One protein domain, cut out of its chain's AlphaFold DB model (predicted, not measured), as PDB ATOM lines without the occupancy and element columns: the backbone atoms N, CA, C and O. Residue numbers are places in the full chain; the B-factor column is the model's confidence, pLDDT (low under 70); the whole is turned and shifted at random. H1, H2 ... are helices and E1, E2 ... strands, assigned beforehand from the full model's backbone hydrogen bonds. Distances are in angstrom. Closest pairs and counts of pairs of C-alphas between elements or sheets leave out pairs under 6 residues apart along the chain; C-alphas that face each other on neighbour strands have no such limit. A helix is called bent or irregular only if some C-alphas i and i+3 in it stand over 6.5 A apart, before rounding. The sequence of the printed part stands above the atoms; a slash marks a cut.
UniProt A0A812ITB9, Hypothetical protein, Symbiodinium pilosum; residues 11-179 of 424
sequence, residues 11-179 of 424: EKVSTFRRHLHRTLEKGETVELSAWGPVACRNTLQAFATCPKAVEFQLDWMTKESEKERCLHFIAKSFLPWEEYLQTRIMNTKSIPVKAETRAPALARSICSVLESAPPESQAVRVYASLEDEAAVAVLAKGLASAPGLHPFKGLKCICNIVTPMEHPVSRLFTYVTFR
ATOM      1  N   GLU A  11      32.853  -5.885  -0.859       95.88
ATOM      2  CA  GLU A  11      32.081  -6.233  -2.053       95.88
ATOM      3  C   GLU A  11      30.895  -5.282  -2.276       95.88
ATOM      4  O   GLU A  11      30.671  -4.815  -3.397       95.88
ATOM      5  N   LYS A  12      30.172  -4.913  -1.210       96.19
ATOM      6  CA  LYS A  12      29.071  -3.943  -1.287       96.19
ATOM      7  C   LYS A  12      29.574  -2.559  -1.695       96.19
ATOM      8  O   LYS A  12      28.936  -1.892  -2.510       96.19
ATOM      9  N   VAL A  13      30.729  -2.140  -1.173       96.25
ATOM     10  CA  VAL A  13      31.380  -0.877  -1.562       96.25
ATOM     11  C   VAL A  13      31.816  -0.910  -3.030       96.25
ATOM     12  O   VAL A  13      31.531   0.033  -3.767       96.25
ATOM     13  N   SER A  14      32.438  -2.002  -3.483       95.75
ATOM     14  CA  SER A  14      32.836  -2.192  -4.886       95.75
ATOM     15  C   SER A  14      31.632  -2.171  -5.835       95.75
ATOM     16  O   SER A  14      31.650  -1.488  -6.861       95.75
ATOM     17  N   THR A  15      30.549  -2.855  -5.460       96.62
ATOM     18  CA  THR A  15      29.303  -2.906  -6.234       96.62
ATOM     19  C   THR A  15      28.659  -1.528  -6.348       96.62
ATOM     20  O   THR A  15      28.273  -1.118  -7.444       96.62
ATOM     21  N   PHE A  16      28.608  -0.776  -5.243       97.56
ATOM     22  CA  PHE A  16      28.138   0.608  -5.234       97.56
ATOM     23  C   PHE A  16      28.948   1.491  -6.193       97.56
ATOM     24  O   PHE A  16      28.355   2.165  -7.033       97.56
ATOM     25  N   ARG A  17      30.289   1.448  -6.123       96.88
ATOM     26  CA  ARG A  17      31.163   2.232  -7.017       96.88
ATOM     27  C   ARG A  17      30.912   1.900  -8.481       96.88
ATOM     28  O   ARG A  17      30.672   2.801  -9.272       96.88
ATOM     29  N   ARG A  18      30.889   0.610  -8.822       96.69
ATOM     30  CA  ARG A  18      30.659   0.139 -10.195       96.69
ATOM     31  C   ARG A  18      29.319   0.616 -10.746       96.69
ATOM     32  O   ARG A  18      29.239   1.005 -11.906       96.69
ATOM     33  N   HIS A  19      28.266   0.567  -9.931       96.75
ATOM     34  CA  HIS A  19      26.949   1.025 -10.352       96.75
ATOM     35  C   HIS A  19      26.920   2.544 -10.545       96.75
ATOM     36  O   HIS A  19      26.482   3.007 -11.593       96.75
ATOM     37  N   LEU A  20      27.469   3.299  -9.589       97.12
ATOM     38  CA  LEU A  20      27.574   4.754  -9.669       97.12
ATOM     39  C   LEU A  20      28.376   5.213 -10.897       97.12
ATOM     40  O   LEU A  20      27.921   6.096 -11.618       97.12
ATOM     41  N   HIS A  21      29.534   4.599 -11.159       96.81
ATOM     42  CA  HIS A  21      30.374   4.909 -12.322       96.81
ATOM     43  C   HIS A  21      29.631   4.666 -13.630       96.81
ATOM     44  O   HIS A  21      29.555   5.574 -14.446       96.81
ATOM     45  N   ARG A  22      28.981   3.505 -13.787       96.12
ATOM     46  CA  ARG A  22      28.171   3.204 -14.980       96.12
ATOM     47  C   ARG A  22      27.046   4.213 -15.197       96.12
ATOM     48  O   ARG A  22      26.747   4.554 -16.335       96.12
ATOM     49  N   THR A  23      26.396   4.667 -14.128       96.06
ATOM     50  CA  THR A  23      25.339   5.682 -14.220       96.06
ATOM     51  C   THR A  23      25.905   7.036 -14.656       96.06
ATOM     52  O   THR A  23      25.375   7.660 -15.572       96.06
ATOM     53  N   LEU A  24      27.022   7.467 -14.066       95.56
ATOM     54  CA  LEU A  24      27.675   8.728 -14.427       95.56
ATOM     55  C   LEU A  24      28.257   8.699 -15.850       95.56
ATOM     56  O   LEU A  24      28.168   9.698 -16.561       95.56
ATOM     57  N   GLU A  25      28.796   7.564 -16.302       93.56
ATOM     58  CA  GLU A  25      29.306   7.369 -17.668       93.56
ATOM     59  C   GLU A  25      28.223   7.545 -18.737       93.56
ATOM     60  O   GLU A  25      28.514   8.055 -19.820       93.56
ATOM     61  N   LYS A  26      26.970   7.200 -18.415       94.00
ATOM     62  CA  LYS A  26      25.799   7.455 -19.271       94.00
ATOM     63  C   LYS A  26      25.377   8.929 -19.314       94.00
ATOM     64  O   LYS A  26      24.459   9.274 -20.050       94.00
ATOM     65  N   GLY A  27      26.018   9.798 -18.532       91.62
ATOM     66  CA  GLY A  27      25.677  11.218 -18.432       91.62
ATOM     67  C   GLY A  27      24.454  11.512 -17.558       91.62
ATOM     68  O   GLY A  27      23.967  12.644 -17.560       91.62
ATOM     69  N   GLU A  28      23.963  10.519 -16.811       94.38
ATOM     70  CA  GLU A  28      22.827  10.670 -15.903       94.38
ATOM     71  C   GLU A  28      23.222  11.471 -14.648       94.38
ATOM     72  O   GLU A  28      24.356  11.401 -14.162       94.38
ATOM     73  N   THR A  29      22.268  12.232 -14.108       95.00
ATOM     74  CA  THR A  29      22.410  12.886 -12.799       95.00
ATOM     75  C   THR A  29      22.100  11.876 -11.700       95.00
ATOM     76  O   THR A  29      21.069  11.205 -11.742       95.00
ATOM     77  N   VAL A  30      22.966  11.788 -10.692       96.50
ATOM     78  CA  VAL A  30      22.808  10.867  -9.565       96.50
ATOM     79  C   VAL A  30      22.555  11.625  -8.277       96.50
ATOM     80  O   VAL A  30      23.312  12.520  -7.909       96.50
ATOM     81  N   GLU A  31      21.530  11.186  -7.554       96.50
ATOM     82  CA  GLU A  31      21.197  11.686  -6.225       96.50
ATOM     83  C   GLU A  31      21.504  10.640  -5.146       96.50
ATOM     84  O   GLU A  31      21.031   9.493  -5.196       96.50
ATOM     85  N   LEU A  32      22.297  11.029  -4.146       96.06
ATOM     86  CA  LEU A  32      22.725  10.169  -3.043       96.06
ATOM     87  C   LEU A  32      22.412  10.809  -1.694       96.06
ATOM     88  O   LEU A  32      22.661  11.990  -1.495       96.06
ATOM     89  N   SER A  33      21.942  10.014  -0.735       94.81
ATOM     90  CA  SER A  33      21.757  10.461   0.654       94.81
ATOM     91  C   SER A  33      22.705   9.684   1.557       94.81
ATOM     92  O   SER A  33      22.469   8.502   1.822       94.81
ATOM     93  N   ALA A  34      23.790  10.323   1.999       94.19
ATOM     94  CA  ALA A  34      24.809   9.698   2.835       94.19
ATOM     95  C   ALA A  34      24.530   9.924   4.325       94.19
ATOM     96  O   ALA A  34      24.336  11.054   4.783       94.19
ATOM     97  N   TRP A  35      24.567   8.825   5.079       92.75
ATOM     98  CA  TRP A  35      24.310   8.786   6.513       92.75
ATOM     99  C   TRP A  35      25.589   8.396   7.253       92.75
ATOM    100  O   TRP A  35      26.094   7.282   7.114       92.75
ATOM    101  N   GLY A  36      26.124   9.341   8.023       92.75
ATOM    102  CA  GLY A  36      27.340   9.153   8.809       92.75
ATOM    103  C   GLY A  36      28.660   9.251   8.018       92.75
ATOM    104  O   GLY A  36      28.659   9.399   6.791       92.75
ATOM    105  N   PRO A  37      29.806   9.198   8.725       95.44
ATOM    106  CA  PRO A  37      31.130   9.455   8.149       95.44
ATOM    107  C   PRO A  37      31.548   8.485   7.037       95.44
ATOM    108  O   PRO A  37      31.923   8.923   5.949       95.44
ATOM    109  N   VAL A  38      31.391   7.177   7.267       96.56
ATOM    110  CA  VAL A  38      31.762   6.112   6.315       96.56
ATOM    111  C   VAL A  38      31.041   6.277   4.974       96.56
ATOM    112  O   VAL A  38      31.656   6.177   3.914       96.56
ATOM    113  N   ALA A  39      29.737   6.581   5.003       96.50
ATOM    114  CA  ALA A  39      28.943   6.777   3.792       96.50
ATOM    115  C   ALA A  39      29.406   8.006   2.997       96.50
ATOM    116  O   ALA A  39      29.456   7.961   1.765       96.50
ATOM    117  N   CYS A  40      29.785   9.087   3.689       96.56
ATOM    118  CA  CYS A  40      30.349  10.282   3.058       96.56
ATOM    119  C   CYS A  40      31.695   9.966   2.398       96.56
ATOM    120  O   CYS A  40      31.887  10.298   1.229       96.56
ATOM    121  N   ARG A  41      32.589   9.262   3.110       97.12
ATOM    122  CA  ARG A  41      33.879   8.818   2.566       97.12
ATOM    123  C   ARG A  41      33.694   7.954   1.326       97.12
ATOM    124  O   ARG A  41      34.266   8.266   0.290       97.12
ATOM    125  N   ASN A  42      32.862   6.918   1.407       97.44
ATOM    126  CA  ASN A  42      32.617   6.012   0.285       97.44
ATOM    127  C   ASN A  42      32.036   6.736  -0.934       97.44
ATOM    128  O   ASN A  42      32.393   6.398  -2.060       97.44
ATOM    129  N   THR A  43      31.179   7.739  -0.720       97.75
ATOM    130  CA  THR A  43      30.599   8.560  -1.795       97.75
ATOM    131  C   THR A  43      31.656   9.428  -2.471       97.75
ATOM    132  O   THR A  43      31.842   9.342  -3.681       97.75
ATOM    133  N   LEU A  44      32.396  10.220  -1.690       97.56
ATOM    134  CA  LEU A  44      33.419  11.122  -2.219       97.56
ATOM    135  C   LEU A  44      34.586  10.357  -2.856       97.56
ATOM    136  O   LEU A  44      35.096  10.770  -3.894       97.56
ATOM    137  N   GLN A  45      34.967   9.211  -2.286       96.69
ATOM    138  CA  GLN A  45      35.953   8.315  -2.884       96.69
ATOM    139  C   GLN A  45      35.455   7.758  -4.216       96.69
ATOM    140  O   GLN A  45      36.218   7.728  -5.173       96.69
ATOM    141  N   ALA A  46      34.186   7.351  -4.306       97.06
ATOM    142  CA  ALA A  46      33.625   6.867  -5.561       97.06
ATOM    143  C   ALA A  46      33.620   7.953  -6.649       97.06
ATOM    144  O   ALA A  46      33.949   7.651  -7.794       97.06
ATOM    145  N   PHE A  47      33.312   9.206  -6.300       97.06
ATOM    146  CA  PHE A  47      33.436  10.335  -7.225       97.06
ATOM    147  C   PHE A  47      34.883  10.563  -7.662       97.06
ATOM    148  O   PHE A  47      35.142  10.710  -8.852       97.06
ATOM    149  N   ALA A  48      35.826  10.531  -6.718       95.12
ATOM    150  CA  ALA A  48      37.239  10.752  -6.996       95.12
ATOM    151  C   ALA A  48      37.891   9.651  -7.845       95.12
ATOM    152  O   ALA A  48      38.814   9.936  -8.596       95.12
ATOM    153  N   THR A  49      37.426   8.402  -7.745       94.75
ATOM    154  CA  THR A  49      37.943   7.275  -8.544       94.75
ATOM    155  C   THR A  49      37.148   7.025  -9.827       94.75
ATOM    156  O   THR A  49      37.288   5.965 -10.430       94.75
ATOM    157  N   CYS A  50      36.236   7.925 -10.201       94.38
ATOM    158  CA  CYS A  50      35.515   7.830 -11.466       94.38
ATOM    159  C   CYS A  50      36.481   8.112 -12.638       94.38
ATOM    160  O   CYS A  50      37.317   9.008 -12.503       94.38
ATOM    161  N   PRO A  51      36.367   7.415 -13.788       90.25
ATOM    162  CA  PRO A  51      37.207   7.682 -14.963       90.25
ATOM    163  C   PRO A  51      37.095   9.113 -15.510       90.25
ATOM    164  O   PRO A  51      38.017   9.610 -16.147       90.25
ATOM    165  N   LYS A  52      35.970   9.787 -15.255       92.81
ATOM    166  CA  LYS A  52      35.749  11.203 -15.574       92.81
ATOM    167  C   LYS A  52      35.634  12.012 -14.288       92.81
ATOM    168  O   LYS A  52      35.141  11.501 -13.280       92.81
ATOM    169  N   ALA A  53      36.010  13.286 -14.341       93.19
ATOM    170  CA  ALA A  53      35.759  14.216 -13.253       93.19
ATOM    171  C   ALA A  53      34.247  14.314 -12.996       93.19
ATOM    172  O   ALA A  53      33.442  14.488 -13.918       93.19
ATOM    173  N   VAL A  54      33.864  14.195 -11.728       95.50
ATOM    174  CA  VAL A  54      32.468  14.268 -11.292       95.50
ATOM    175  C   VAL A  54      32.234  15.627 -10.658       95.50
ATOM    176  O   VAL A  54      32.826  15.947  -9.627       95.50
ATOM    177  N   GLU A  55      31.357  16.409 -11.276       94.81
ATOM    178  CA  GLU A  55      30.815  17.615 -10.670       94.81
ATOM    179  C   GLU A  55      29.710  17.217  -9.695       94.81
ATOM    180  O   GLU A  55      28.820  16.437 -10.038       94.81
ATOM    181  N   PHE A  56      29.742  17.762  -8.483       95.94
ATOM    182  CA  PHE A  56      28.668  17.573  -7.522       95.94
ATOM    183  C   PHE A  56      28.381  18.832  -6.707       95.94
ATOM    184  O   PHE A  56      29.226  19.711  -6.532       95.94
ATOM    185  N   GLN A  57      27.162  18.873  -6.179       93.75
ATOM    186  CA  GLN A  57      26.709  19.813  -5.161       93.75
ATOM    187  C   GLN A  57      26.261  19.044  -3.920       93.75
ATOM    188  O   GLN A  57      25.983  17.838  -3.980       93.75
ATOM    189  N   LEU A  58      26.235  19.747  -2.793       93.75
ATOM    190  CA  LEU A  58      25.994  19.142  -1.500       93.75
ATOM    191  C   LEU A  58      25.056  19.988  -0.655       93.75
ATOM    192  O   LEU A  58      25.345  21.153  -0.406       93.75
ATOM    193  N   ASP A  59      23.992  19.363  -0.161       92.00
ATOM    194  CA  ASP A  59      22.953  20.026   0.616       92.00
ATOM    195  C   ASP A  59      22.635  19.261   1.902       92.00
ATOM    196  O   ASP A  59      22.784  18.039   2.007       92.00
ATOM    197  N   TRP A  60      22.152  19.996   2.903       90.56
ATOM    198  CA  TRP A  60      21.553  19.396   4.088       90.56
ATOM    199  C   TRP A  60      20.117  18.970   3.793       90.56
ATOM    200  O   TRP A  60      19.277  19.809   3.482       90.56
ATOM    201  N   MET A  61      19.807  17.691   4.002       89.25
ATOM    202  CA  MET A  61      18.447  17.167   3.888       89.25
ATOM    203  C   MET A  61      17.971  16.650   5.247       89.25
ATOM    204  O   MET A  61      18.632  15.826   5.881       89.25
ATOM    205  N   THR A  62      16.816  17.137   5.698       82.19
ATOM    206  CA  THR A  62      16.126  16.618   6.886       82.19
ATOM    207  C   THR A  62      15.012  15.704   6.411       82.19
ATOM    208  O   THR A  62      14.120  16.149   5.693       82.19
ATOM    209  N   LYS A  63      15.055  14.430   6.796       71.94
ATOM    210  CA  LYS A  63      13.989  13.491   6.453       71.94
ATOM    211  C   LYS A  63      12.919  13.542   7.545       71.94
ATOM    212  O   LYS A  63      13.217  13.261   8.705       71.94
ATOM    213  N   GLU A  64      11.690  13.908   7.177       60.09
ATOM    214  CA  GLU A  64      10.572  14.127   8.119       60.09
ATOM    215  C   GLU A  64      10.324  12.932   9.052       60.09
ATOM    216  O   GLU A  64       9.986  13.119  10.217       60.09
ATOM    217  N   SER A  65      10.565  11.711   8.565       68.00
ATOM    218  CA  SER A  65      10.317  10.469   9.300       68.00
ATOM    219  C   SER A  65      11.307  10.180  10.434       68.00
ATOM    220  O   SER A  65      10.980   9.412  11.330       68.00
ATOM    221  N   GLU A  66      12.522  10.733  10.391       62.38
ATOM    222  CA  GLU A  66      13.631  10.277  11.249       62.38
ATOM    223  C   GLU A  66      14.192  11.387  12.152       62.38
ATOM    224  O   GLU A  66      15.013  11.097  13.011       62.38
ATOM    225  N   LYS A  67      13.781  12.659  11.987       70.19
ATOM    226  CA  LYS A  67      14.381  13.856  12.639       70.19
ATOM    227  C   LYS A  67      15.905  13.992  12.472       70.19
ATOM    228  O   LYS A  67      16.496  14.969  12.932       70.19
ATOM    229  N   GLU A  68      16.542  13.058  11.788       75.88
ATOM    230  CA  GLU A  68      17.962  13.039  11.525       75.88
ATOM    231  C   GLU A  68      18.273  13.752  10.204       75.88
ATOM    232  O   GLU A  68      17.526  13.698   9.218       75.88
ATOM    233  N   ARG A  69      19.397  14.475  10.205       84.31
ATOM    234  CA  ARG A  69      19.891  15.214   9.041       84.31
ATOM    235  C   ARG A  69      20.930  14.368   8.325       84.31
ATOM    236  O   ARG A  69      21.891  13.915   8.944       84.31
ATOM    237  N   CYS A  70      20.778  14.229   7.016       91.88
ATOM    238  CA  CYS A  70      21.751  13.571   6.154       91.88
ATOM    239  C   CYS A  70      22.329  14.552   5.131       91.88
ATOM    240  O   CYS A  70      21.811  15.658   4.939       91.88
ATOM    241  N   LEU A  71      23.431  14.148   4.502       94.81
ATOM    242  CA  LEU A  71      24.025  14.898   3.402       94.81
ATOM    243  C   LEU A  71      23.480  14.363   2.085       94.81
ATOM    244  O   LEU A  71      23.572  13.164   1.809       94.81
ATOM    245  N   HIS A  72      22.908  15.260   1.291       95.56
ATOM    246  CA  HIS A  72      22.370  14.962  -0.021       95.56
ATOM    247  C   HIS A  72      23.345  15.437  -1.097       95.56
ATOM    248  O   HIS A  72      23.696  16.613  -1.145       95.56
ATOM    249  N   PHE A  73      23.805  14.506  -1.925       96.31
ATOM    250  CA  PHE A  73      24.717  14.746  -3.035       96.31
ATOM    251  C   PHE A  73      23.922  14.688  -4.330       96.31
ATOM    252  O   PHE A  73      23.219  13.704  -4.563       96.31
ATOM    253  N   ILE A  74      24.100  15.687  -5.185       95.44
ATOM    254  CA  ILE A  74      23.597  15.680  -6.560       95.44
ATOM    255  C   ILE A  74      24.822  15.792  -7.457       95.44
ATOM    256  O   ILE A  74      25.562  16.769  -7.361       95.44
ATOM    257  N   ALA A  75      25.071  14.771  -8.272       96.62
ATOM    258  CA  ALA A  75      26.314  14.622  -9.020       96.62
ATOM    259  C   ALA A  75      26.065  14.291 -10.494       96.62
ATOM    260  O   ALA A  75      25.108  13.593 -10.826       96.62
ATOM    261  N   LYS A  76      26.952  14.755 -11.374       95.81
ATOM    262  CA  LYS A  76      26.934  14.464 -12.810       95.81
ATOM    263  C   LYS A  76      28.365  14.350 -13.337       95.81
ATOM    264  O   LYS A  76      29.274  15.022 -12.850       95.81
ATOM    265  N   SER A  77      28.578  13.502 -14.343       93.12
ATOM    266  CA  SER A  77      29.847  13.489 -15.079       93.12
ATOM    267  C   SER A  77      30.081  14.848 -15.746       93.12
ATOM    268  O   SER A  77      29.164  15.401 -16.353       93.12
ATOM    269  N   PHE A  78      31.307  15.360 -15.655       87.19
ATOM    270  CA  PHE A  78      31.704  16.647 -16.221       87.19
ATOM    271  C   PHE A  78      32.662  16.451 -17.405       87.19
ATOM    272  O   PHE A  78      32.198  16.212 -18.517       87.19
ATOM    273  N   LEU A  79      33.974  16.486 -17.170       86.50
ATOM    274  CA  LEU A  79      35.018  16.344 -18.193       86.50
ATOM    275  C   LEU A  79      35.901  15.118 -17.914       86.50
ATOM    276  O   LEU A  79      35.963  14.668 -16.767       86.50
ATOM    277  N   PRO A  80      36.609  14.575 -18.919       87.19
ATOM    278  CA  PRO A  80      37.754  13.701 -18.679       87.19
ATOM    279  C   PRO A  80      38.755  14.341 -17.708       87.19
ATOM    280  O   PRO A  80      38.893  15.568 -17.651       87.19
ATOM    281  N   TRP A  81      39.446  13.517 -16.920       82.12
ATOM    282  CA  TRP A  81      40.386  14.023 -15.918       82.12
ATOM    283  C   TRP A  81      41.531  14.808 -16.546       82.12
ATOM    284  O   TRP A  81      41.928  15.831 -15.998       82.12
ATOM    285  N   GLU A  82      42.027  14.373 -17.699       81.62
ATOM    286  CA  GLU A  82      43.113  15.020 -18.429       81.62
ATOM    287  C   GLU A  82      42.740  16.456 -18.809       81.62
ATOM    288  O   GLU A  82      43.512  17.383 -18.565       81.62
ATOM    289  N   GLU A  83      41.528  16.651 -19.328       81.44
ATOM    290  CA  GLU A  83      40.998  17.965 -19.697       81.44
ATOM    291  C   GLU A  83      40.758  18.834 -18.459       81.44
ATOM    292  O   GLU A  83      41.166  19.994 -18.416       81.44
ATOM    293  N   TYR A  84      40.169  18.273 -17.399       80.81
ATOM    294  CA  TYR A  84      39.964  19.019 -16.159       80.81
ATOM    295  C   TYR A  84      41.294  19.454 -15.523       80.81
ATOM    296  O   TYR A  84      41.440  20.599 -15.096       80.81
ATOM    297  N   LEU A  85      42.301  18.583 -15.500       75.12
ATOM    298  CA  LEU A  85      43.627  18.910 -14.973       75.12
ATOM    299  C   LEU A  85      44.346  19.978 -15.810       75.12
ATOM    300  O   LEU A  85      45.185  20.693 -15.262       75.12
ATOM    301  N   GLN A  86      44.014  20.128 -17.097       74.50
ATOM    302  CA  GLN A  86      44.508  21.221 -17.944       74.50
ATOM    303  C   GLN A  86      43.849  22.564 -17.637       74.50
ATOM    304  O   GLN A  86      44.517  23.588 -17.770       74.50
ATOM    305  N   THR A  87      42.611  22.588 -17.123       68.38
ATOM    306  CA  THR A  87      41.942  23.823 -16.651       68.38
ATOM    307  C   THR A  87      42.575  24.410 -15.385       68.38
ATOM    308  O   THR A  87      41.927  25.161 -14.660       68.38
ATOM    309  N   ARG A  88      43.832  24.026 -15.103       57.69
ATOM    310  CA  ARG A  88      44.541  24.124 -13.836       57.69
ATOM    311  C   ARG A  88      44.036  25.289 -13.002       57.69
ATOM    312  O   ARG A  88      44.352  26.451 -13.236       57.69
ATOM    313  N   ILE A  89      43.370  24.892 -11.931       62.50
ATOM    314  CA  ILE A  89      43.172  25.636 -10.702       62.50
ATOM    315  C   ILE A  89      44.572  25.881 -10.076       62.50
ATOM    316  O   ILE A  89      44.964  25.278  -9.078       62.50
ATOM    317  N   MET A  90      45.417  26.666 -10.755       55.59
ATOM    318  CA  MET A  90      46.750  27.045 -10.283       55.59
ATOM    319  C   MET A  90      46.602  28.106  -9.200       55.59
ATOM    320  O   MET A  90      45.680  28.912  -9.223       55.59
ATOM    321  N   ASN A  91      47.512  28.090  -8.228       63.78
ATOM    322  CA  ASN A  91      47.558  29.053  -7.125       63.78
ATOM    323  C   ASN A  91      46.326  29.078  -6.206       63.78
ATOM    324  O   ASN A  91      46.138  30.036  -5.458       63.78
ATOM    325  N   THR A  92      45.514  28.014  -6.166       77.81
ATOM    326  CA  THR A  92      44.448  27.976  -5.162       77.81
ATOM    327  C   THR A  92      44.963  27.731  -3.771       77.81
ATOM    328  O   THR A  92      45.650  26.741  -3.481       77.81
ATOM    329  N   LYS A  93      44.511  28.599  -2.875       88.75
ATOM    330  CA  LYS A  93      44.674  28.422  -1.445       88.75
ATOM    331  C   LYS A  93      44.094  27.075  -1.025       88.75
ATOM    332  O   LYS A  93      43.002  26.679  -1.435       88.75
ATOM    333  N   SER A  94      44.877  26.362  -0.227       92.38
ATOM    334  CA  SER A  94      44.526  25.036   0.260       92.38
ATOM    335  C   SER A  94      44.106  25.103   1.724       92.38
ATOM    336  O   SER A  94      44.786  25.738   2.527       92.38
ATOM    337  N   ILE A  95      42.998  24.451   2.067       95.69
ATOM    338  CA  ILE A  95      42.458  24.383   3.425       95.69
ATOM    339  C   ILE A  95      42.520  22.922   3.896       95.69
ATOM    340  O   ILE A  95      41.737  22.100   3.407       95.69
ATOM    341  N   PRO A  96      43.434  22.571   4.820       96.50
ATOM    342  CA  PRO A  96      43.426  21.257   5.450       96.50
ATOM    343  C   PRO A  96      42.222  21.112   6.383       96.50
ATOM    344  O   PRO A  96      41.863  22.043   7.103       96.50
ATOM    345  N   VAL A  97      41.642  19.919   6.413       97.50
ATOM    346  CA  VAL A  97      40.546  19.541   7.302       97.50
ATOM    347  C   VAL A  97      41.002  18.388   8.183       97.50
ATOM    348  O   VAL A  97      41.575  17.410   7.703       97.50
ATOM    349  N   LYS A  98      40.723  18.516   9.478       97.31
ATOM    350  CA  LYS A  98      40.948  17.487  10.499       97.31
ATOM    351  C   LYS A  98      39.631  17.128  11.186       97.31
ATOM    352  O   LYS A  98      38.675  17.902  11.093       97.31
ATOM    353  N   ALA A  99      39.583  16.009  11.903       96.81
ATOM    354  CA  ALA A  99      38.390  15.564  12.626       96.81
ATOM    355  C   ALA A  99      37.842  16.622  13.610       96.81
ATOM    356  O   ALA A  99      36.630  16.789  13.735       96.81
ATOM    357  N   GLU A 100      38.722  17.391  14.256       96.75
ATOM    358  CA  GLU A 100      38.377  18.465  15.195       96.75
ATOM    359  C   GLU A 100      37.906  19.766  14.520       96.75
ATOM    360  O   GLU A 100      37.433  20.694  15.185       96.75
ATOM    361  N   THR A 101      38.025  19.865  13.192       97.12
ATOM    362  CA  THR A 101      37.596  21.057  12.457       97.12
ATOM    363  C   THR A 101      36.077  21.207  12.569       97.12
ATOM    364  O   THR A 101      35.304  20.284  12.329       97.12
ATOM    365  N   ARG A 102      35.599  22.404  12.924       95.19
ATOM    366  CA  ARG A 102      34.155  22.671  12.986       95.19
ATOM    367  C   ARG A 102      33.624  22.968  11.587       95.19
ATOM    368  O   ARG A 102      34.043  23.946  10.974       95.19
ATOM    369  N   ALA A 103      32.640  22.198  11.117       94.00
ATOM    370  CA  ALA A 103      32.049  22.380   9.784       94.00
ATOM    371  C   ALA A 103      31.587  23.829   9.481       94.00
ATOM    372  O   ALA A 103      31.911  24.322   8.402       94.00
ATOM    373  N   PRO A 104      30.946  24.579  10.407       90.88
ATOM    374  CA  PRO A 104      30.618  25.990  10.163       90.88
ATOM    375  C   PRO A 104      31.844  26.906  10.014       90.88
ATOM    376  O   PRO A 104      31.801  27.893   9.286       90.88
ATOM    377  N   ALA A 105      32.950  26.603  10.704       91.81
ATOM    378  CA  ALA A 105      34.195  27.360  10.564       91.81
ATOM    379  C   ALA A 105      34.871  27.071   9.215       91.81
ATOM    380  O   ALA A 105      35.357  27.995   8.562       91.81
ATOM    381  N   LEU A 106      34.828  25.812   8.768       96.50
ATOM    382  CA  LEU A 106      35.278  25.423   7.435       96.50
ATOM    383  C   LEU A 106      34.452  26.114   6.343       96.50
ATOM    384  O   LEU A 106      35.033  26.712   5.445       96.50
ATOM    385  N   ALA A 107      33.121  26.112   6.462       94.12
ATOM    386  CA  ALA A 107      32.225  26.800   5.532       94.12
ATOM    387  C   ALA A 107      32.586  28.287   5.380       94.12
ATOM    388  O   ALA A 107      32.784  28.761   4.265       94.12
ATOM    389  N   ARG A 108      32.785  29.004   6.497       91.06
ATOM    390  CA  ARG A 108      33.234  30.408   6.476       91.06
ATOM    391  C   ARG A 108      34.595  30.588   5.806       91.06
ATOM    392  O   ARG A 108      34.790  31.559   5.085       91.06
ATOM    393  N   SER A 109      35.519  29.658   6.031       94.31
ATOM    394  CA  SER A 109      36.859  29.713   5.436       94.31
ATOM    395  C   SER A 109      36.808  29.511   3.920       94.31
ATOM    396  O   SER A 109      37.446  30.261   3.193       94.31
ATOM    397  N   ILE A 110      36.014  28.545   3.444       94.06
ATOM    398  CA  ILE A 110      35.768  28.301   2.014       94.06
ATOM    399  C   ILE A 110      35.214  29.567   1.363       94.06
ATOM    400  O   ILE A 110      35.798  30.075   0.410       94.06
ATOM    401  N   CYS A 111      34.134  30.106   1.928       90.44
ATOM    402  CA  CYS A 111      33.481  31.314   1.446       90.44
ATOM    403  C   CYS A 111      34.437  32.511   1.389       90.44
ATOM    404  O   CYS A 111      34.574  33.135   0.344       90.44
ATOM    405  N   SER A 112      35.177  32.770   2.469       89.00
ATOM    406  CA  SER A 112      36.138  33.875   2.534       89.00
ATOM    407  C   SER A 112      37.234  33.774   1.468       89.00
ATOM    408  O   SER A 112      37.621  34.788   0.883       89.00
ATOM    409  N   VAL A 113      37.733  32.566   1.184       90.50
ATOM    410  CA  VAL A 113      38.725  32.365   0.118       90.50
ATOM    411  C   VAL A 113      38.107  32.597  -1.255       90.50
ATOM    412  O   VAL A 113      38.692  33.310  -2.062       90.50
ATOM    413  N   LEU A 114      36.919  32.050  -1.510       89.06
ATOM    414  CA  LEU A 114      36.235  32.245  -2.786       89.06
ATOM    415  C   LEU A 114      35.876  33.718  -3.028       89.06
ATOM    416  O   LEU A 114      35.978  34.187  -4.152       89.06
ATOM    417  N   GLU A 115      35.479  34.469  -2.003       85.25
ATOM    418  CA  GLU A 115      35.138  35.891  -2.138       85.25
ATOM    419  C   GLU A 115      36.348  36.802  -2.357       85.25
ATOM    420  O   GLU A 115      36.217  37.831  -3.015       85.25
ATOM    421  N   SER A 116      37.504  36.446  -1.794       82.69
ATOM    422  CA  SER A 116      38.736  37.237  -1.921       82.69
ATOM    423  C   SER A 116      39.553  36.901  -3.169       82.69
ATOM    424  O   SER A 116      40.456  37.656  -3.523       82.69
ATOM    425  N   ALA A 117      39.253  35.783  -3.830       80.56
ATOM    426  CA  ALA A 117      39.924  35.383  -5.054       80.56
ATOM    427  C   ALA A 117      39.484  36.254  -6.250       80.56
ATOM    428  O   ALA A 117      38.293  36.561  -6.372       80.56
ATOM    429  N   PRO A 118      40.410  36.622  -7.156       75.00
ATOM    430  CA  PRO A 118      40.061  37.267  -8.420       75.00
ATOM    431  C   PRO A 118      39.061  36.417  -9.226       75.00
ATOM    432  O   PRO A 118      39.110  35.187  -9.111       75.00
ATOM    433  N   PRO A 119      38.178  37.020 -10.046       70.19
ATOM    434  CA  PRO A 119      37.189  36.285 -10.844       70.19
ATOM    435  C   PRO A 119      37.794  35.141 -11.671       70.19
ATOM    436  O   PRO A 119      37.252  34.041 -11.710       70.19
ATOM    437  N   GLU A 120      38.969  35.372 -12.253       68.06
ATOM    438  CA  GLU A 120      39.739  34.416 -13.051       68.06
ATOM    439  C   GLU A 120      40.361  33.260 -12.244       68.06
ATOM    440  O   GLU A 120      40.903  32.319 -12.818       68.06
ATOM    441  N   SER A 121      40.328  33.313 -10.912       70.31
ATOM    442  CA  SER A 121      40.942  32.327 -10.008       70.31
ATOM    443  C   SER A 121      40.037  31.973  -8.826       70.31
ATOM    444  O   SER A 121      40.525  31.597  -7.758       70.31
ATOM    445  N   GLN A 122      38.717  32.090  -9.000       82.19
ATOM    446  CA  GLN A 122      37.722  31.905  -7.944       82.19
ATOM    447  C   GLN A 122      37.519  30.430  -7.565       82.19
ATOM    448  O   GLN A 122      36.476  29.816  -7.799       82.19
ATOM    449  N   ALA A 123      38.550  29.856  -6.957       88.25
ATOM    450  CA  ALA A 123      38.605  28.462  -6.577       88.25
ATOM    451  C   ALA A 123      39.324  28.278  -5.232       88.25
ATOM    452  O   ALA A 123      40.234  29.021  -4.861       88.25
ATOM    453  N   VAL A 124      38.926  27.252  -4.484       91.81
ATOM    454  CA  VAL A 124      39.584  26.839  -3.242       91.81
ATOM    455  C   VAL A 124      39.729  25.329  -3.216       91.81
ATOM    456  O   VAL A 124      38.848  24.592  -3.656       91.81
ATOM    457  N   ARG A 125      40.859  24.861  -2.686       93.31
ATOM    458  CA  ARG A 125      41.138  23.436  -2.541       93.31
ATOM    459  C   ARG A 125      41.002  23.035  -1.081       93.31
ATOM    460  O   ARG A 125      41.776  23.476  -0.240       93.31
ATOM    461  N   VAL A 126      40.046  22.179  -0.765       95.69
ATOM    462  CA  VAL A 126      39.826  21.663   0.594       95.69
ATOM    463  C   VAL A 126      40.279  20.212   0.632       95.69
ATOM    464  O   VAL A 126      40.008  19.483  -0.316       95.69
ATOM    465  N   TYR A 127      40.987  19.769   1.671       96.19
ATOM    466  CA  TYR A 127      41.477  18.388   1.696       96.19
ATOM    467  C   TYR A 127      41.525  17.759   3.081       96.19
ATOM    468  O   TYR A 127      41.743  18.443   4.076       96.19
ATOM    469  N   ALA A 128      41.361  16.440   3.123       97.19
ATOM    470  CA  ALA A 128      41.440  15.613   4.325       97.19
ATOM    471  C   ALA A 128      42.251  14.336   4.044       97.19
ATOM    472  O   ALA A 128      42.393  13.922   2.888       97.19
ATOM    473  N   SER A 129      42.773  13.699   5.094       95.94
ATOM    474  CA  SER A 129      43.291  12.326   4.984       95.94
ATOM    475  C   SER A 129      42.149  11.390   4.588       95.94
ATOM    476  O   SER A 129      41.075  11.467   5.181       95.94
ATOM    477  N   LEU A 130      42.357  10.520   3.595       94.81
ATOM    478  CA  LEU A 130      41.311   9.606   3.121       94.81
ATOM    479  C   LEU A 130      40.914   8.578   4.196       94.81
ATOM    480  O   LEU A 130      39.752   8.180   4.267       94.81
ATOM    481  N   GLU A 131      41.862   8.184   5.045       94.38
ATOM    482  CA  GLU A 131      41.634   7.222   6.131       94.38
ATOM    483  C   GLU A 131      40.925   7.844   7.343       94.38
ATOM    484  O   GLU A 131      40.276   7.136   8.109       94.38
ATOM    485  N   ASP A 132      40.985   9.171   7.502       96.31
ATOM    486  CA  ASP A 132      40.281   9.885   8.570       96.31
ATOM    487  C   ASP A 132      38.833  10.175   8.147       96.31
ATOM    488  O   ASP A 132      38.487  11.239   7.623       96.31
ATOM    489  N   GLU A 133      37.959   9.197   8.379       96.19
ATOM    490  CA  GLU A 133      36.535   9.294   8.056       96.19
ATOM    491  C   GLU A 133      35.857  10.504   8.713       96.19
ATOM    492  O   GLU A 133      34.956  11.104   8.119       96.19
ATOM    493  N   ALA A 134      36.283  10.883   9.923       96.56
ATOM    494  CA  ALA A 134      35.724  12.020  10.640       96.56
ATOM    495  C   ALA A 134      36.100  13.339   9.952       96.56
ATOM    496  O   ALA A 134      35.219  14.173   9.723       96.56
ATOM    497  N   ALA A 135      37.361  13.508   9.540       97.50
ATOM    498  CA  ALA A 135      37.789  14.664   8.754       97.50
ATOM    499  C   ALA A 135      37.072  14.744   7.397       97.50
ATOM    500  O   ALA A 135      36.611  15.819   7.008       97.50
ATOM    501  N   VAL A 136      36.902  13.617   6.696       97.38
ATOM    502  CA  VAL A 136      36.148  13.570   5.428       97.38
ATOM    503  C   VAL A 136      34.679  13.952   5.641       97.38
ATOM    504  O   VAL A 136      34.101  14.698   4.846       97.38
ATOM    505  N   ALA A 137      34.068  13.511   6.742       96.88
ATOM    506  CA  ALA A 137      32.711  13.908   7.100       96.88
ATOM    507  C   ALA A 137      32.610  15.406   7.413       96.88
ATOM    508  O   ALA A 137      31.656  16.054   6.988       96.88
ATOM    509  N   VAL A 138      33.577  15.976   8.138       97.69
ATOM    510  CA  VAL A 138      33.634  17.422   8.396       97.69
ATOM    511  C   VAL A 138      33.776  18.203   7.095       97.69
ATOM    512  O   VAL A 138      33.071  19.197   6.922       97.69
ATOM    513  N   LEU A 139      34.634  17.743   6.180       97.88
ATOM    514  CA  LEU A 139      34.803  18.335   4.856       97.88
ATOM    515  C   LEU A 139      33.452  18.400   4.138       97.88
ATOM    516  O   LEU A 139      33.016  19.484   3.757       97.88
ATOM    517  N   ALA A 140      32.744  17.272   4.044       97.44
ATOM    518  CA  ALA A 140      31.428  17.210   3.414       97.44
ATOM    519  C   ALA A 140      30.417  18.142   4.114       97.44
ATOM    520  O   ALA A 140      29.766  18.964   3.478       97.44
ATOM    521  N   LYS A 141      30.334  18.115   5.448       96.62
ATOM    522  CA  LYS A 141      29.440  19.010   6.206       96.62
ATOM    523  C   LYS A 141      29.770  20.491   5.999       96.62
ATOM    524  O   LYS A 141      28.862  21.321   6.001       96.62
ATOM    525  N   GLY A 142      31.048  20.836   5.849       96.19
ATOM    526  CA  GLY A 142      31.500  22.196   5.561       96.19
ATOM    527  C   GLY A 142      31.047  22.659   4.180       96.19
ATOM    528  O   GLY A 142      30.462  23.736   4.076       96.19
ATOM    529  N   LEU A 143      31.216  21.812   3.158       95.94
ATOM    530  CA  LEU A 143      30.716  22.065   1.802       95.94
ATOM    531  C   LEU A 143      29.197  22.260   1.786       95.94
ATOM    532  O   LEU A 143      28.731  23.239   1.223       95.94
ATOM    533  N   ALA A 144      28.434  21.407   2.473       93.88
ATOM    534  CA  ALA A 144      26.972  21.527   2.533       93.88
ATOM    535  C   ALA A 144      26.474  22.752   3.315       93.88
ATOM    536  O   ALA A 144      25.335  23.187   3.162       93.88
ATOM    537  N   SER A 145      27.310  23.302   4.197       92.00
ATOM    538  CA  SER A 145      26.956  24.480   4.999       92.00
ATOM    539  C   SER A 145      27.341  25.794   4.321       92.00
ATOM    540  O   SER A 145      26.764  26.828   4.647       92.00
ATOM    541  N   ALA A 146      28.305  25.772   3.401       90.75
ATOM    542  CA  ALA A 146      28.808  26.963   2.726       90.75
ATOM    543  C   ALA A 146      27.751  27.695   1.872       90.75
ATOM    544  O   ALA A 146      27.668  28.917   2.009       90.75
ATOM    545  N   PRO A 147      26.863  27.019   1.109       84.88
ATOM    546  CA  PRO A 147      25.742  27.686   0.440       84.88
ATOM    547  C   PRO A 147      24.826  28.446   1.407       84.88
ATOM    548  O   PRO A 147      24.288  29.486   1.056       84.88
ATOM    549  N   GLY A 148      24.693  27.998   2.660       77.69
ATOM    550  CA  GLY A 148      23.921  28.717   3.680       77.69
ATOM    551  C   GLY A 148      24.523  30.064   4.101       77.69
ATOM    552  O   GLY A 148      23.834  30.851   4.742       77.69
ATOM    553  N   LEU A 149      25.789  30.330   3.761       78.25
ATOM    554  CA  LEU A 149      26.456  31.621   3.972       78.25
ATOM    555  C   LEU A 149      26.360  32.536   2.739       78.25
ATOM    556  O   LEU A 149      26.515  33.745   2.875       78.25
ATOM    557  N   HIS A 150      26.099  31.960   1.558       72.25
ATOM    558  CA  HIS A 150      25.883  32.664   0.290       72.25
ATOM    559  C   HIS A 150      24.757  31.986  -0.504       72.25
ATOM    560  O   HIS A 150      25.024  31.285  -1.480       72.25
ATOM    561  N   PRO A 151      23.486  32.181  -0.121       58.41
ATOM    562  CA  PRO A 151      22.369  31.392  -0.649       58.41
ATOM    563  C   PRO A 151      22.085  31.568  -2.144       58.41
ATOM    564  O   PRO A 151      21.264  30.847  -2.701       58.41
ATOM    565  N   PHE A 152      22.748  32.520  -2.792       57.97
ATOM    566  CA  PHE A 152      22.650  32.800  -4.222       57.97
ATOM    567  C   PHE A 152      23.807  32.210  -5.036       57.97
ATOM    568  O   PHE A 152      23.762  32.224  -6.263       57.97
ATOM    569  N   LYS A 153      24.834  31.669  -4.373       71.62
ATOM    570  CA  LYS A 153      25.955  31.003  -5.028       71.62
ATOM    571  C   LYS A 153      25.986  29.545  -4.604       71.62
ATOM    572  O   LYS A 153      26.444  29.201  -3.515       71.62
ATOM    573  N   GLY A 154      25.501  28.680  -5.490       82.19
ATOM    574  CA  GLY A 154      25.746  27.249  -5.360       82.19
ATOM    575  C   GLY A 154      27.249  26.977  -5.387       82.19
ATOM    576  O   GLY A 154      28.013  27.719  -6.009       82.19
ATOM    577  N   LEU A 155      27.682  25.913  -4.719       90.38
ATOM    578  CA  LEU A 155      29.046  25.426  -4.872       90.38
ATOM    579  C   LEU A 155      29.093  24.381  -5.979       90.38
ATOM    580  O   LEU A 155      28.287  23.452  -5.999       90.38
ATOM    581  N   LYS A 156      30.080  24.517  -6.858       91.62
ATOM    582  CA  LYS A 156      30.496  23.473  -7.787       91.62
ATOM    583  C   LYS A 156      31.708  22.776  -7.181       91.62
ATOM    584  O   LYS A 156      32.727  23.417  -6.928       91.62
ATOM    585  N   CYS A 157      31.576  21.481  -6.906       94.69
ATOM    586  CA  CYS A 157      32.616  20.685  -6.261       94.69
ATOM    587  C   CYS A 157      33.097  19.564  -7.184       94.69
ATOM    588  O   CYS A 157      32.289  18.919  -7.849       94.69
ATOM    589  N   ILE A 158      34.406  19.305  -7.194       94.44
ATOM    590  CA  ILE A 158      35.029  18.175  -7.896       94.44
ATOM    591  C   ILE A 158      36.033  17.521  -6.949       94.44
ATOM    592  O   ILE A 158      36.869  18.206  -6.360       94.44
ATOM    593  N   CYS A 159      35.959  16.200  -6.781       94.50
ATOM    594  CA  CYS A 159      36.842  15.460  -5.878       94.50
ATOM    595  C   CYS A 159      37.919  14.687  -6.623       94.50
ATOM    596  O   CYS A 159      37.622  14.060  -7.628       94.50
ATOM    597  N   ASN A 160      39.130  14.663  -6.071       93.31
ATOM    598  CA  ASN A 160      40.254  13.851  -6.530       93.31
ATOM    599  C   ASN A 160      40.938  13.167  -5.334       93.31
ATOM    600  O   ASN A 160      40.913  13.695  -4.221       93.31
ATOM    601  N   ILE A 161      41.581  12.024  -5.553       93.62
ATOM    602  CA  ILE A 161      42.453  11.378  -4.569       93.62
ATOM    603  C   ILE A 161      43.884  11.459  -5.074       93.62
ATOM    604  O   ILE A 161      44.180  11.079  -6.200       93.62
ATOM    605  N   VAL A 162      44.779  11.939  -4.216       89.75
ATOM    606  CA  VAL A 162      46.208  12.005  -4.513       89.75
ATOM    607  C   VAL A 162      46.959  11.277  -3.413       89.75
ATOM    608  O   VAL A 162      46.754  11.554  -2.230       89.75
ATOM    609  N   THR A 163      47.850  10.378  -3.816       87.94
ATOM    610  CA  THR A 163      48.812   9.714  -2.935       87.94
ATOM    611  C   THR A 163      50.188  10.314  -3.225       87.94
ATOM    612  O   THR A 163      50.774  10.006  -4.263       87.94
ATOM    613  N   PRO A 164      50.683  11.241  -2.386       79.12
ATOM    614  CA  PRO A 164      51.998  11.843  -2.585       79.12
ATOM    615  C   PRO A 164      53.105  10.782  -2.550       79.12
ATOM    616  O   PRO A 164      53.064   9.883  -1.716       79.12
ATOM    617  N   MET A 165      54.129  10.917  -3.398       79.81
ATOM    618  CA  MET A 165      55.274   9.991  -3.378       79.81
ATOM    619  C   MET A 165      56.067  10.076  -2.064       79.81
ATOM    620  O   MET A 165      56.532   9.063  -1.555       79.81
ATOM    621  N   GLU A 166      56.180  11.275  -1.490       78.88
ATOM    622  CA  GLU A 166      56.954  11.539  -0.265       78.88
ATOM    623  C   GLU A 166      56.214  11.133   1.021       78.88
ATOM    624  O   GLU A 166      56.826  10.904   2.064       78.88
ATOM    625  N   HIS A 167      54.884  11.035   0.961       75.06
ATOM    626  CA  HIS A 167      54.038  10.698   2.100       75.06
ATOM    627  C   HIS A 167      52.944   9.725   1.653       75.06
ATOM    628  O   HIS A 167      51.985  10.168   1.020       75.06
ATOM    629  N   PRO A 168      53.006   8.435   2.036       78.62
ATOM    630  CA  PRO A 168      52.123   7.391   1.504       78.62
ATOM    631  C   PRO A 168      50.666   7.493   1.987       78.62
ATOM    632  O   PRO A 168      49.861   6.594   1.755       78.62
ATOM    633  N   VAL A 169      50.298   8.576   2.672       87.12
ATOM    634  CA  VAL A 169      48.933   8.805   3.140       87.12
ATOM    635  C   VAL A 169      48.131   9.457   2.022       87.12
ATOM    636  O   VAL A 169      48.301  10.642   1.721       87.12
ATOM    637  N   SER A 170      47.227   8.680   1.433       92.12
ATOM    638  CA  SER A 170      46.262   9.154   0.443       92.12
ATOM    639  C   SER A 170      45.409  10.291   1.006       92.12
ATOM    640  O   SER A 170      44.869  10.210   2.111       92.12
ATOM    641  N   ARG A 171      45.263  11.363   0.228       93.75
ATOM    642  CA  ARG A 171      44.458  12.535   0.583       93.75
ATOM    643  C   ARG A 171      43.303  12.686  -0.388       93.75
ATOM    644  O   ARG A 171      43.490  12.589  -1.600       93.75
ATOM    645  N   LEU A 172      42.127  12.972   0.156       95.88
ATOM    646  CA  LEU A 172      40.968  13.389  -0.616       95.88
ATOM    647  C   LEU A 172      41.015  14.910  -0.765       95.88
ATOM    648  O   LEU A 172      40.963  15.632   0.230       95.88
ATOM    649  N   PHE A 173      41.095  15.381  -2.002       94.31
ATOM    650  CA  PHE A 173      41.001  16.785  -2.372       94.31
ATOM    651  C   PHE A 173      39.620  17.075  -2.950       94.31
ATOM    652  O   PHE A 173      39.138  16.331  -3.797       94.31
ATOM    653  N   THR A 174      39.021  18.189  -2.549       95.12
ATOM    654  CA  THR A 174      37.840  18.764  -3.189       95.12
ATOM    655  C   THR A 174      38.177  20.158  -3.685       95.12
ATOM    656  O   THR A 174      38.501  21.052  -2.902       95.12
ATOM    657  N   TYR A 175      38.099  20.332  -4.995       93.12
ATOM    658  CA  TYR A 175      38.167  21.621  -5.661       93.12
ATOM    659  C   TYR A 175      36.776  22.233  -5.645       93.12
ATOM    660  O   TYR A 175      35.809  21.584  -6.040       93.12
ATOM    661  N   VAL A 176      36.679  23.457  -5.146       93.44
ATOM    662  CA  VAL A 176      35.415  24.157  -4.944       93.44
ATOM    663  C   VAL A 176      35.475  25.474  -5.694       93.44
ATOM    664  O   VAL A 176      36.419  26.238  -5.503       93.44
ATOM    665  N   THR A 177      34.461  25.752  -6.503       90.94
ATOM    666  CA  THR A 177      34.221  27.056  -7.132       90.94
ATOM    667  C   THR A 177      32.793  27.500  -6.840       90.94
ATOM    668  O   THR A 177      31.948  26.693  -6.428       90.94
ATOM    669  N   PHE A 178      32.488  28.778  -7.063       86.88
ATOM    670  CA  PHE A 178      31.086  29.159  -7.201       86.88
ATOM    671  C   PHE A 178      30.536  28.610  -8.517       86.88
ATOM    672  O   PHE A 178      31.250  28.490  -9.513       86.88
ATOM    673  N   ARG A 179      29.264  28.228  -8.490       80.38
ATOM    674  CA  ARG A 179      28.477  27.939  -9.681       80.38
ATOM    675  C   ARG A 179      27.948  29.261 -10.234       80.38
ATOM    676  O   ARG A 179      27.558  30.123  -9.442       80.38
TER     677      ARG A 179
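AT A GLANCE: This is residues 11 to 179 of the 424 residues of the protein "Hypothetical protein" of Symbiodinium pilosum (UniProt A0A812ITB9). A strongly twisted sheet of seven strands curls round two helices, H2 and H5, which cross each other about perpendicular on one face of it. On that same face H1 lies over part of E3 toward one edge and H4 lies over E5 toward the other, while the short H3 stands up from the sheet over E2. The printed part has 169 residues with five named helices and seven named strands, in the order H1 E1 H2 E2 E3 H3 E4 H4 E5 H5 E6 E7; the class is mixed, helices and strands. The mixed sheet runs E1 E3 E2 E6 E7 E5 E4, with E4 and E5 its one parallel pair. The whole is compact and rounded, with a radius of gyration of the C-alphas of 15.2 A and spans of 42 by 38 by 32 A.

HOW THE PARTS SIT: Begin with H1, residues 11 to 25, which is only just over E3, residues 69 to 80, with 3 of its C-alphas falling on that strand. Its height over the sheet is 9.1 A, and it runs slantwise to the strands, at 46 degrees to E3 on the local plane. Next comes E1, residues 30 to 34, an edge strand antiparallel to E3, where N 32 and O 73 are 2.9 A apart, within hydrogen-bond range. H2, residues 36 to 48, touches H1 with residues 42 to 46 alone, at a steep tilt of 46 degrees, the same way; look for the closest C-alphas at Arg 17 and Ala 46, 5.4 A apart. E2, residues 52 to 62, makes a hairpin with E3, with N 57 and O 74 2.9 A apart. H3, residues 81 to 86, touches no helix and stands up from the sheet, its line rising 65 degrees. E4, residues 94 to 96, is the other edge strand, parallel to E5, residues 123 to 129, with N 95 and O 125 2.8 A apart. With H4, residues 103 to 116, these two strands form a strand-helix-strand unit, two parallel neighbour strands with a helix between them along the chain; its crossover is right-handed. H4 runs along the strands, at 26 degrees to E5 on the local plane and a height over the sheet of 8.1 A. H5, residues 133 to 149, touches H4 at a steep tilt of 56 degrees, the same way, and the closest C-alphas are those of Ala 103 and Gly 142, 4.3 A apart. With residues 133 to 140 alone H5 touches H2, about perpendicular at 83 degrees; Pro 37 and Ala 137 have the closest C-alphas, 4.8 A apart. E6, residues 155 to 162, is antiparallel to E2, with N 56 and O 157 2.9 A apart, and makes a hairpin with E7, residues 171 to 178, with N 160 and O 173 2.8 A apart. E7 is antiparallel to E5, with N 126 and O 174 2.9 A apart. In H1, H2, H3 and H4 every O i to N i+4 pair is within hydrogen-bond range; in H5 10 of 13 are.

IN THESE COORDINATES: Find C-alpha 11 at (32.081, -6.233, -2.053); from there H1 runs 20.9 A to C-alpha 25. H2 is 18.7 A long, E2 30.3 A and E3, the longest strand by residues, 33.0 A. H4 is 20.1 A long and E5 20.4 A. C-alpha 133 at (36.535, 9.294, 8.056) begins H5, 24.8 A long, which is only just irregular, with C-alphas 144 and 147 6.6 A apart. E6 is 21.8 A long, and E7 runs 22.7 A to C-alpha 178 at (31.086, 29.159, -7.201).

THE WHOLE: The two C-alphas farthest apart are those of Ser 65 and Glu 166, 47.6 A. The printed part has no cut and no long link. The mean pLDDT of the printed part is 89.2; look for values under 70 at residues 64 to 66, 87 to 91, 120 and 151 to 152.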